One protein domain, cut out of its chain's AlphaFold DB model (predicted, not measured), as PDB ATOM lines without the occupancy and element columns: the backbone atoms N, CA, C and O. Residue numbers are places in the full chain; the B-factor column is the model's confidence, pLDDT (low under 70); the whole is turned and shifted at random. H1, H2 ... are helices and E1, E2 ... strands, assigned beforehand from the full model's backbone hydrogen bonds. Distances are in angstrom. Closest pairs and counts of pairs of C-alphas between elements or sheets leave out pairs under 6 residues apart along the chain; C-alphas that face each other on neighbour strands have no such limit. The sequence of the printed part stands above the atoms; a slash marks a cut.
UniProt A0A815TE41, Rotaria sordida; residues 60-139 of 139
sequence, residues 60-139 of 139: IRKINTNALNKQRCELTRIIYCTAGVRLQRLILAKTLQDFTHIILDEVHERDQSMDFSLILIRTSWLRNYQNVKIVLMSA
ATOM      1  N   ILE A  60     -19.949  37.931 -23.492       34.47
ATOM      2  CA  ILE A  60     -18.955  38.975 -23.737       34.47
ATOM      3  C   ILE A  60     -17.604  38.360 -23.405       34.47
ATOM      4  O   ILE A  60     -17.257  38.178 -22.239       34.47
ATOM      5  N   ARG A  61     -16.864  37.988 -24.449       35.50
ATOM      6  CA  ARG A  61     -15.484  37.531 -24.334       35.50
ATOM      7  C   ARG A  61     -14.569  38.737 -24.507       35.50
ATOM      8  O   ARG A  61     -14.733  39.501 -25.451       35.50
ATOM      9  N   LYS A  62     -13.628  38.892 -23.582       39.06
ATOM     10  CA  LYS A  62     -12.559  39.888 -23.608       39.06
ATOM     11  C   LYS A  62     -11.241  39.175 -23.905       39.06
ATOM     12  O   LYS A  62     -10.926  38.261 -23.154       39.06
ATOM     13  N   ILE A  63     -10.481  39.593 -24.923       39.78
ATOM     14  CA  ILE A  63      -9.041  39.288 -25.117       39.78
ATOM     15  C   ILE A  63      -8.446  40.482 -25.909       39.78
ATOM     16  O   ILE A  63      -9.035  40.872 -26.903       39.78
ATOM     17  N   ASN A  64      -7.665  41.379 -25.290       32.66
ATOM     18  CA  ASN A  64      -6.196  41.535 -25.134       32.66
ATOM     19  C   ASN A  64      -5.548  42.521 -26.154       32.66
ATOM     20  O   ASN A  64      -5.283  42.169 -27.288       32.66
ATOM     21  N   THR A  65      -5.349  43.751 -25.639       46.41
ATOM     22  CA  THR A  65      -4.440  44.898 -25.941       46.41
ATOM     23  C   THR A  65      -4.011  45.220 -27.393       46.41
ATOM     24  O   THR A  65      -3.527  44.384 -28.135       46.41
ATOM     25  N   ASN A  66      -4.162  46.470 -27.867       38.34
ATOM     26  CA  ASN A  66      -3.257  47.585 -27.540       38.34
ATOM     27  C   ASN A  66      -3.929  48.982 -27.485       38.34
ATOM     28  O   ASN A  66      -4.812  49.317 -28.269       38.34
ATOM     29  N   ALA A  67      -3.493  49.751 -26.480       46.97
ATOM     30  CA  ALA A  67      -3.636  51.185 -26.188       46.97
ATOM     31  C   ALA A  67      -4.714  52.035 -26.910       46.97
ATOM     32  O   ALA A  67      -4.557  52.450 -28.048       46.97
ATOM     33  N   LEU A  68      -5.739  52.438 -26.145       40.09
ATOM     34  CA  LEU A  68      -6.013  53.859 -25.859       40.09
ATOM     35  C   LEU A  68      -6.753  53.916 -24.511       40.09
ATOM     36  O   LEU A  68      -7.746  53.204 -24.300       40.09
ATOM     37  N   ASN A  69      -6.159  54.642 -23.569       41.59
ATOM     38  CA  ASN A  69      -6.275  54.457 -22.125       41.59
ATOM     39  C   ASN A  69      -7.454  55.233 -21.507       41.59
ATOM     40  O   ASN A  69      -7.476  56.457 -21.520       41.59
ATOM     41  N   LYS A  70      -8.392  54.495 -20.907       42.09
ATOM     42  CA  LYS A  70      -9.124  54.855 -19.683       42.09
ATOM     43  C   LYS A  70      -9.383  53.525 -18.967       42.09
ATOM     44  O   LYS A  70      -9.659  52.540 -19.649       42.09
ATOM     45  N   GLN A  71      -9.176  53.483 -17.652       47.09
ATOM     46  CA  GLN A  71      -9.094  52.292 -16.786       47.09
ATOM     47  C   GLN A  71      -9.883  51.062 -17.284       47.09
ATOM     48  O   GLN A  71     -11.107  51.092 -17.383       47.09
ATOM     49  N   ARG A  72      -9.181  49.962 -17.597       50.94
ATOM     50  CA  ARG A  72      -9.790  48.662 -17.926       50.94
ATOM     51  C   ARG A  72      -9.156  47.572 -17.067       50.94
ATOM     52  O   ARG A  72      -7.974  47.292 -17.223       50.94
ATOM     53  N   CYS A  73      -9.941  46.908 -16.227       48.75
ATOM     54  CA  CYS A  73      -9.522  45.709 -15.488       48.75
ATOM     55  C   CYS A  73      -9.772  44.443 -16.316       48.75
ATOM     56  O   CYS A  73     -10.600  44.470 -17.233       48.75
ATOM     57  N   GLU A  74      -9.104  43.324 -16.012       57.62
ATOM     58  CA  GLU A  74      -9.236  42.042 -16.733       57.62
ATOM     59  C   GLU A  74     -10.695  41.571 -16.884       57.62
ATOM     60  O   GLU A  74     -11.070  41.054 -17.928       57.62
ATOM     61  N   LEU A  75     -11.556  41.945 -15.937       60.09
ATOM     62  CA  LEU A  75     -12.984  41.619 -15.898       60.09
ATOM     63  C   LEU A  75     -13.904  42.578 -16.678       60.09
ATOM     64  O   LEU A  75     -15.119  42.388 -16.684       60.09
ATOM     65  N   THR A  76     -13.368  43.620 -17.320       61.88
ATOM     66  CA  THR A  76     -14.179  44.628 -18.030       61.88
ATOM     67  C   THR A  76     -14.890  43.994 -19.225       61.88
ATOM     68  O   THR A  76     -14.236  43.627 -20.204       61.88
ATOM     69  N   ARG A  77     -16.222  43.895 -19.156       69.94
ATOM     70  CA  ARG A  77     -17.056  43.293 -20.212       69.94
ATOM     71  C   ARG A  77     -17.635  44.321 -21.186       69.94
ATOM     72  O   ARG A  77     -17.954  43.972 -22.308       69.94
ATOM     73  N   ILE A  78     -17.758  45.588 -20.795       77.69
ATOM     74  CA  ILE A  78     -18.338  46.640 -21.642       77.69
ATOM     75  C   ILE A  78     -17.395  47.837 -21.660       77.69
ATOM     76  O   ILE A  78     -16.807  48.190 -20.640       77.69
ATOM     77  N   ILE A  79     -17.221  48.439 -22.835       77.12
ATOM     78  CA  ILE A  79     -16.391  49.626 -23.026       77.12
ATOM     79  C   ILE A  79     -17.267  50.712 -23.639       77.12
ATOM     80  O   ILE A  79     -17.661  50.604 -24.797       77.12
ATOM     81  N   TYR A  80     -17.501  51.774 -22.876       77.56
ATOM     82  CA  TYR A  80     -18.093  53.007 -23.384       77.56
ATOM     83  C   TYR A  80     -16.983  53.923 -23.892       77.56
ATOM     84  O   TYR A  80     -15.931  54.059 -23.258       77.56
ATOM     85  N   CYS A  81     -17.184  54.519 -25.061       76.12
ATOM     86  CA  CYS A  81     -16.220  55.438 -25.649       76.12
ATOM     87  C   CYS A  81     -16.920  56.456 -26.546       76.12
ATOM     88  O   CYS A  81     -17.986  56.183 -27.088       76.12
ATOM     89  N   THR A  82     -16.302  57.626 -26.691       80.19
ATOM     90  CA  THR A  82     -16.757  58.661 -27.622       80.19
ATOM     91  C   THR A  82     -16.553  58.212 -29.070       80.19
ATOM     92  O   THR A  82     -15.744  57.317 -29.344       80.19
ATOM     93  N   ALA A  83     -17.248  58.856 -30.011       78.19
ATOM     94  CA  ALA A  83     -17.206  58.494 -31.429       78.19
ATOM     95  C   ALA A  83     -15.776  58.440 -32.006       78.19
ATOM     96  O   ALA A  83     -15.419  57.468 -32.674       78.19
ATOM     97  N   GLY A  84     -14.916  59.407 -31.660       78.44
ATOM     98  CA  GLY A  84     -13.515  59.429 -32.101       78.44
ATOM     99  C   GLY A  84     -12.686  58.245 -31.583       78.44
ATOM    100  O   GLY A  84     -11.990  57.584 -32.353       78.44
ATOM    101  N   VAL A  85     -12.810  57.907 -30.294       80.50
ATOM    102  CA  VAL A  85     -12.088  56.765 -29.699       80.50
ATOM    103  C   VAL A  85     -12.598  55.439 -30.271       80.50
ATOM    104  O   VAL A  85     -11.810  54.526 -30.519       80.50
ATOM    105  N   ARG A  86     -13.907  55.329 -30.517       82.44
ATOM    106  CA  ARG A  86     -14.536  54.165 -31.155       82.44
ATOM    107  C   ARG A  86     -13.973  53.925 -32.557       82.44
ATOM    108  O   ARG A  86     -13.542  52.810 -32.856       82.44
ATOM    109  N   LEU A  87     -13.926  54.971 -33.383       83.69
ATOM    110  CA  LEU A  87     -13.391  54.917 -34.744       83.69
ATOM    111  C   LEU A  87     -11.905  54.528 -34.750       83.69
ATOM    112  O   LEU A  87     -11.514  53.600 -35.455       83.69
ATOM    113  N   GLN A  88     -11.088  55.161 -33.903       82.31
ATOM    114  CA  GLN A  88      -9.665  54.838 -33.792       82.31
ATOM    115  C   GLN A  88      -9.437  53.367 -33.411       82.31
ATOM    116  O   GLN A  88      -8.569  52.706 -33.981       82.31
ATOM    117  N   ARG A  89     -10.238  52.819 -32.489       81.44
ATOM    118  CA  ARG A  89     -10.150  51.399 -32.110       81.44
ATOM    119  C   ARG A  89     -10.500  50.460 -33.260       81.44
ATOM    120  O   ARG A  89      -9.826  49.447 -33.412       81.44
ATOM    121  N   LEU A  90     -11.515  50.786 -34.060       83.12
ATOM    122  CA  LEU A  90     -11.892  49.984 -35.230       83.12
ATOM    123  C   LEU A  90     -10.781  49.964 -36.285       83.12
ATOM    124  O   LEU A  90     -10.491  48.911 -36.846       83.12
ATOM    125  N   ILE A  91     -10.124  51.104 -36.508       84.31
ATOM    126  CA  ILE A  91      -8.985  51.208 -37.430       84.31
ATOM    127  C   ILE A  91      -7.802  50.367 -36.925       84.31
ATOM    128  O   ILE A  91      -7.214  49.606 -37.693       84.31
ATOM    129  N   LEU A  92      -7.472  50.466 -35.631       80.88
ATOM    130  CA  LEU A  92      -6.338  49.752 -35.035       80.88
ATOM    131  C   LEU A  92      -6.549  48.237 -34.957       80.88
ATOM    132  O   LEU A  92      -5.607  47.485 -35.193       80.88
ATOM    133  N   ALA A  93      -7.766  47.786 -34.643       74.56
ATOM    134  CA  ALA A  93      -8.068  46.364 -34.499       74.56
ATOM    135  C   ALA A  93      -7.923  45.593 -35.823       74.56
ATOM    136  O   ALA A  93      -7.673  44.389 -35.795       74.56
ATOM    137  N   LYS A  94      -8.068  46.266 -36.981       73.12
ATOM    138  CA  LYS A  94      -8.044  45.716 -38.361       73.12
ATOM    139  C   LYS A  94      -9.076  44.609 -38.657       73.12
ATOM    140  O   LYS A  94      -9.410  44.379 -39.816       73.12
ATOM    141  N   THR A  95      -9.589  43.933 -37.632       76.38
ATOM    142  CA  THR A  95     -10.593  42.870 -37.657       76.38
ATOM    143  C   THR A  95     -11.563  43.053 -36.487       76.38
ATOM    144  O   THR A  95     -11.269  43.765 -35.529       76.38
ATOM    145  N   LEU A  96     -12.730  42.405 -36.557       77.50
ATOM    146  CA  LEU A  96     -13.742  42.475 -35.497       77.50
ATOM    147  C   LEU A  96     -13.673  41.308 -34.496       77.50
ATOM    148  O   LEU A  96     -14.587  41.156 -33.694       77.50
ATOM    149  N   GLN A  97     -12.622  40.479 -34.531       76.06
ATOM    150  CA  GLN A  97     -12.541  39.246 -33.730       76.06
ATOM    151  C   GLN A  97     -12.579  39.499 -32.216       76.06
ATOM    152  O   GLN A  97     -13.084  38.666 -31.463       76.06
ATOM    153  N   ASP A  98     -12.111  40.670 -31.784       73.19
ATOM    154  CA  ASP A  98     -12.076  41.065 -30.374       73.19
ATOM    155  C   ASP A  98     -13.425  41.597 -29.859       73.19
ATOM    156  O   ASP A  98     -13.563  41.918 -28.676       73.19
ATOM    157  N   PHE A  99     -14.430  41.710 -30.733       76.38
ATOM    158  CA  PHE A  99     -15.747  42.237 -30.400       76.38
ATOM    159  C   PHE A  99     -16.815  41.153 -30.532       76.38
ATOM    160  O   PHE A  99     -16.868  40.400 -31.497       76.38
ATOM    161  N   THR A 100     -17.724  41.106 -29.563       79.81
ATOM    162  CA  THR A 100     -18.931  40.265 -29.650       79.81
ATOM    163  C   THR A 100     -20.138  41.085 -30.086       79.81
ATOM    164  O   THR A 100     -20.978  40.614 -30.851       79.81
ATOM    165  N   HIS A 101     -20.204  42.327 -29.610       81.62
ATOM    166  CA  HIS A 101     -21.277  43.268 -29.874       81.62
ATOM    167  C   HIS A 101     -20.672  44.649 -30.109       81.62
ATOM    168  O   HIS A 101     -19.768  45.064 -29.381       81.62
ATOM    169  N   ILE A 102     -21.178  45.353 -31.115       85.75
ATOM    170  CA  ILE A 102     -20.872  46.760 -31.365       85.75
ATOM    171  C   ILE A 102     -22.192  47.510 -31.316       85.75
ATOM    172  O   ILE A 102     -23.089  47.229 -32.108       85.75
ATOM    173  N   ILE A 103     -22.301  48.437 -30.370       85.56
ATOM    174  CA  ILE A 103     -23.471  49.295 -30.208       85.56
ATOM    175  C   ILE A 103     -23.077  50.680 -30.714       85.56
ATOM    176  O   ILE A 103     -22.078  51.240 -30.257       85.56
ATOM    177  N   LEU A 104     -23.812  51.184 -31.699       86.25
ATOM    178  CA  LEU A 104     -23.660  52.530 -32.233       86.25
ATOM    179  C   LEU A 104     -24.870  53.331 -31.784       86.25
ATOM    180  O   LEU A 104     -25.979  53.021 -32.205       86.25
ATOM    181  N   ASP A 105     -24.636  54.290 -30.901       82.38
ATOM    182  CA  ASP A 105     -25.658  55.201 -30.394       82.38
ATOM    183  C   ASP A 105     -25.688  56.488 -31.223       82.38
ATOM    184  O   ASP A 105     -24.705  56.790 -31.907       82.38
ATOM    185  N   GLU A 106     -26.798  57.220 -31.167       79.12
ATOM    186  CA  GLU A 106     -27.002  58.490 -31.879       79.12
ATOM    187  C   GLU A 106     -26.804  58.402 -33.403       79.12
ATOM    188  O   GLU A 106     -26.286  59.305 -34.061       79.12
ATOM    189  N   VAL A 107     -27.234  57.296 -34.025       80.88
ATOM    190  CA  VAL A 107     -27.054  57.108 -35.481       80.88
ATOM    191  C   VAL A 107     -27.814  58.131 -36.337       80.88
ATOM    192  O   VAL A 107     -27.531  58.253 -37.530       80.88
ATOM    193  N   HIS A 108     -28.766  58.870 -35.761       80.19
ATOM    194  CA  HIS A 108     -29.530  59.897 -36.467       80.19
ATOM    195  C   HIS A 108     -28.751  61.193 -36.707       80.19
ATOM    196  O   HIS A 108     -29.121  61.936 -37.615       80.19
ATOM    197  N   GLU A 109     -27.668  61.457 -35.969       77.31
ATOM    198  CA  GLU A 109     -26.867  62.675 -36.154       77.31
ATOM    199  C   GLU A 109     -26.133  62.700 -37.506       77.31
ATOM    200  O   GLU A 109     -25.704  63.761 -37.951       77.31
ATOM    201  N   ARG A 110     -26.019  61.541 -38.184       79.31
ATOM    202  CA  ARG A 110     -25.357  61.377 -39.497       79.31
ATOM    203  C   ARG A 110     -23.993  62.075 -39.572       79.31
ATOM    204  O   ARG A 110     -23.652  62.704 -40.572       79.31
ATOM    205  N   ASP A 111     -23.220  61.964 -38.498       85.12
ATOM    206  CA  ASP A 111     -21.874  62.518 -38.436       85.12
ATOM    207  C   ASP A 111     -20.874  61.677 -39.252       85.12
ATOM    208  O   ASP A 111     -20.987  60.452 -39.361       85.12
ATOM    209  N   GLN A 112     -19.823  62.324 -39.758       87.81
ATOM    210  CA  GLN A 112     -18.771  61.678 -40.548       87.81
ATOM    211  C   GLN A 112     -18.126  60.509 -39.791       87.81
ATOM    212  O   GLN A 112     -17.824  59.463 -40.373       87.81
ATOM    213  N   SER A 113     -17.926  60.649 -38.476       82.12
ATOM    214  CA  SER A 113     -17.326  59.590 -37.663       82.12
ATOM    215  C   SER A 113     -18.206  58.335 -37.586       82.12
ATOM    216  O   SER A 113     -17.682  57.216 -37.474       82.12
ATOM    217  N   MET A 114     -19.532  58.490 -37.682       87.00
ATOM    218  CA  MET A 114     -20.491  57.390 -37.746       87.00
ATOM    219  C   MET A 114     -20.373  56.652 -39.081       87.00
ATOM    220  O   MET A 114     -20.195  55.431 -39.087       87.00
ATOM    221  N   ASP A 115     -20.351  57.390 -40.190       89.81
ATOM    222  CA  ASP A 115     -20.246  56.831 -41.540       89.81
ATOM    223  C   ASP A 115     -18.962  56.019 -41.723       89.81
ATOM    224  O   ASP A 115     -19.005  54.848 -42.120       89.81
ATOM    225  N   PHE A 116     -17.810  56.583 -41.344       90.62
ATOM    226  CA  PHE A 116     -16.533  55.864 -41.415       90.62
ATOM    227  C   PHE A 116     -16.553  54.581 -40.591       90.62
ATOM    228  O   PHE A 116     -16.021  53.548 -41.000       90.62
ATOM    229  N   SER A 117     -17.200  54.621 -39.433       88.19
ATOM    230  CA  SER A 117     -17.294  53.456 -38.572       88.19
ATOM    231  C   SER A 117     -18.165  52.363 -39.167       88.19
ATOM    232  O   SER A 117     -17.768  51.201 -39.146       88.19
ATOM    233  N   LEU A 118     -19.320  52.723 -39.724       89.75
ATOM    234  CA  LEU A 118     -20.205  51.785 -40.407       89.75
ATOM    235  C   LEU A 118     -19.509  51.149 -41.612       89.75
ATOM    236  O   LEU A 118     -19.600  49.934 -41.788       89.75
ATOM    237  N   ILE A 119     -18.747  51.925 -42.387       91.00
ATOM    238  CA  ILE A 119     -17.942  51.408 -43.502       91.00
ATOM    239  C   ILE A 119     -16.899  50.410 -42.992       91.00
ATOM    240  O   ILE A 119     -16.807  49.297 -43.517       91.00
ATOM    241  N   LEU A 120     -16.132  50.757 -41.956       89.31
ATOM    242  CA  LEU A 120     -15.102  49.874 -41.401       89.31
ATOM    243  C   LEU A 120     -15.692  48.590 -40.825       89.31
ATOM    244  O   LEU A 120     -15.161  47.504 -41.077       89.31
ATOM    245  N   ILE A 121     -16.799  48.703 -40.092       88.31
ATOM    246  CA  ILE A 121     -17.514  47.562 -39.525       88.31
ATOM    247  C   ILE A 121     -18.036  46.681 -40.656       88.31
ATOM    248  O   ILE A 121     -17.719  45.497 -40.677       88.31
ATOM    249  N   ARG A 122     -18.757  47.241 -41.635       88.19
ATOM    250  CA  ARG A 122     -19.307  46.496 -42.777       88.19
ATOM    251  C   ARG A 122     -18.214  45.775 -43.553       88.19
ATOM    252  O   ARG A 122     -18.335  44.585 -43.827       88.19
ATOM    253  N   THR A 123     -17.131  46.473 -43.872       87.56
ATOM    254  CA  THR A 123     -16.033  45.903 -44.658       87.56
ATOM    255  C   THR A 123     -15.309  44.800 -43.879       87.56
ATOM    256  O   THR A 123     -14.923  43.780 -44.444       87.56
ATOM    257  N   SER A 124     -15.143  44.960 -42.567       82.06
ATOM    258  CA  SER A 124     -14.507  43.944 -41.718       82.06
ATOM    259  C   SER A 124     -15.418  42.743 -41.451       82.06
ATOM    260  O   SER A 124     -14.944  41.607 -41.442       82.06
ATOM    261  N   TRP A 125     -16.720  42.981 -41.298       81.50
ATOM    262  CA  TRP A 125     -17.745  41.958 -41.106       81.50
ATOM    263  C   TRP A 125     -17.873  41.050 -42.334       81.50
ATOM    264  O   TRP A 125     -17.833  39.830 -42.193       81.50
ATOM    265  N   LEU A 126     -17.914  41.639 -43.537       79.06
ATOM    266  CA  LEU A 126     -17.984  40.901 -44.806       79.06
ATOM    267  C   LEU A 126     -16.768  40.005 -45.056       79.06
ATOM    268  O   LEU A 126     -16.896  38.983 -45.720       79.06
ATOM    269  N   ARG A 127     -15.588  40.391 -44.557       71.88
ATOM    270  CA  ARG A 127     -14.348  39.674 -44.864       71.88
ATOM    271  C   ARG A 127     -14.137  38.420 -44.029       71.88
ATOM    272  O   ARG A 127     -13.628  37.459 -44.582       71.88
ATOM    273  N   ASN A 128     -14.442  38.424 -42.726       58.53
ATOM    274  CA  ASN A 128     -13.885  37.384 -41.845       58.53
ATOM    275  C   ASN A 128     -14.681  37.042 -40.574       58.53
ATOM    276  O   ASN A 128     -14.233  36.164 -39.835       58.53
ATOM    277  N   TYR A 129     -15.798  37.709 -40.240       62.94
ATOM    278  CA  TYR A 129     -16.430  37.446 -38.937       62.94
ATOM    279  C   TYR A 129     -17.911  37.838 -38.850       62.94
ATOM    280  O   TYR A 129     -18.255  38.963 -38.488       62.94
ATOM    281  N   GLN A 130     -18.801  36.872 -39.099       65.00
ATOM    282  CA  GLN A 130     -20.254  37.048 -38.949       65.00
ATOM    283  C   GLN A 130     -20.755  36.895 -37.502       65.00
ATOM    284  O   GLN A 130     -21.933  37.108 -37.230       65.00
ATOM    285  N   ASN A 131     -19.877  36.565 -36.551       74.88
ATOM    286  CA  ASN A 131     -20.268  36.352 -35.154       74.88
ATOM    287  C   ASN A 131     -20.386  37.649 -34.330       74.88
ATOM    288  O   ASN A 131     -20.813  37.581 -33.176       74.88
ATOM    289  N   VAL A 132     -20.031  38.813 -34.890       79.75
ATOM    290  CA  VAL A 132     -20.241  40.112 -34.228       79.75
ATOM    291  C   VAL A 132     -21.660  40.595 -34.495       79.75
ATOM    292  O   VAL A 132     -22.073  40.714 -35.649       79.75
ATOM    293  N   LYS A 133     -22.393  40.925 -33.429       81.81
ATOM    294  CA  LYS A 133     -23.711  41.557 -33.535       81.81
ATOM    295  C   LYS A 133     -23.574  43.072 -33.527       81.81
ATOM    296  O   LYS A 133     -22.910  43.632 -32.658       81.81
ATOM    297  N   ILE A 134     -24.220  43.732 -34.476       85.12
ATOM    298  CA  ILE A 134     -24.234  45.192 -34.573       85.12
ATOM    299  C   ILE A 134     -25.617  45.664 -34.131       85.12
ATOM    300  O   ILE A 134     -26.622  45.177 -34.646       85.12
ATOM    301  N   VAL A 135     -25.662  46.575 -33.165       85.06
ATOM    302  CA  VAL A 135     -26.891  47.204 -32.673       85.06
ATOM    303  C   VAL A 135     -26.792  48.689 -32.980       85.06
ATOM    304  O   VAL A 135     -25.838  49.342 -32.565       85.06
ATOM    305  N   LEU A 136     -27.757  49.205 -33.731       85.62
ATOM    306  CA  LEU A 136     -27.885  50.631 -34.008       85.62
ATOM    307  C   LEU A 136     -28.967  51.185 -33.083       85.62
ATOM    308  O   LEU A 136     -30.070  50.641 -33.041       85.62
ATOM    309  N   MET A 137     -28.630  52.220 -32.327       81.38
ATOM    310  CA  MET A 137     -29.518  52.942 -31.425       81.38
ATOM    311  C   MET A 137     -29.675  54.379 -31.928       81.38
ATOM    312  O   MET A 137     -28.712  55.011 -32.362       81.38
ATOM    313  N   SER A 138     -30.918  54.850 -31.925       82.62
ATOM    314  CA  SER A 138     -31.325  56.214 -32.265       82.62
ATOM    315  C   SER A 138     -32.363  56.661 -31.247       82.62
ATOM    316  O   SER A 138     -33.199  55.838 -30.860       82.62
ATOM    317  N   ALA A 139     -32.330  57.940 -30.870       66.38
ATOM    318  CA  ALA A 139     -33.479  58.636 -30.294       66.38
ATOM    319  C   ALA A 139     -34.586  58.865 -31.338       66.38
ATOM    320  O   ALA A 139     -34.255  58.855 -32.554       66.38
TER     321      ALA A 139
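What this domain is: This is residues 60 to 139 of the 139 residues of a protein of Rotaria sordida (UniProt A0A815TE41). Looping residues 60 to 82 lead into helix H1, side by side with H2, which covers one face of a parallel two-strand sheet, E1 and E2. The 80 printed residues, in order H1, E1, H2, E2, are mixed in class, under half in named elements. The whole is compact, radius of gyration of the C-alphas 12.5 A, spanning 34 by 27 by 20 A.

How they stand to each other: H1, residues 83 to 93, touches H2, residues 112 to 128, at a shallow tilt of 26 degrees; the closest C-alphas, Leu 87 and Ser 117, are 5.7 A apart. E1, residues 101 to 104, is parallel to E2, residues 133 to 136; N 102 and O 133 are 2.9 A apart. The strand-helix-strand unit E1, H2, E2, parallel strands joined through a helix, has a right-handed crossover. Both helices have every O i to N i+4 pair within hydrogen-bond range.

Where its parts are: H1 begins at C-alpha 83 (-17.206, 58.494, -31.429); H2 is 24.8 A long; E2 ends at C-alpha 136 (-27.885, 50.631, -34.008).

The domain as a whole: The printed part has no cut; pLDDT is under 70 at residues 60 to 77, 128 to 130 and 139.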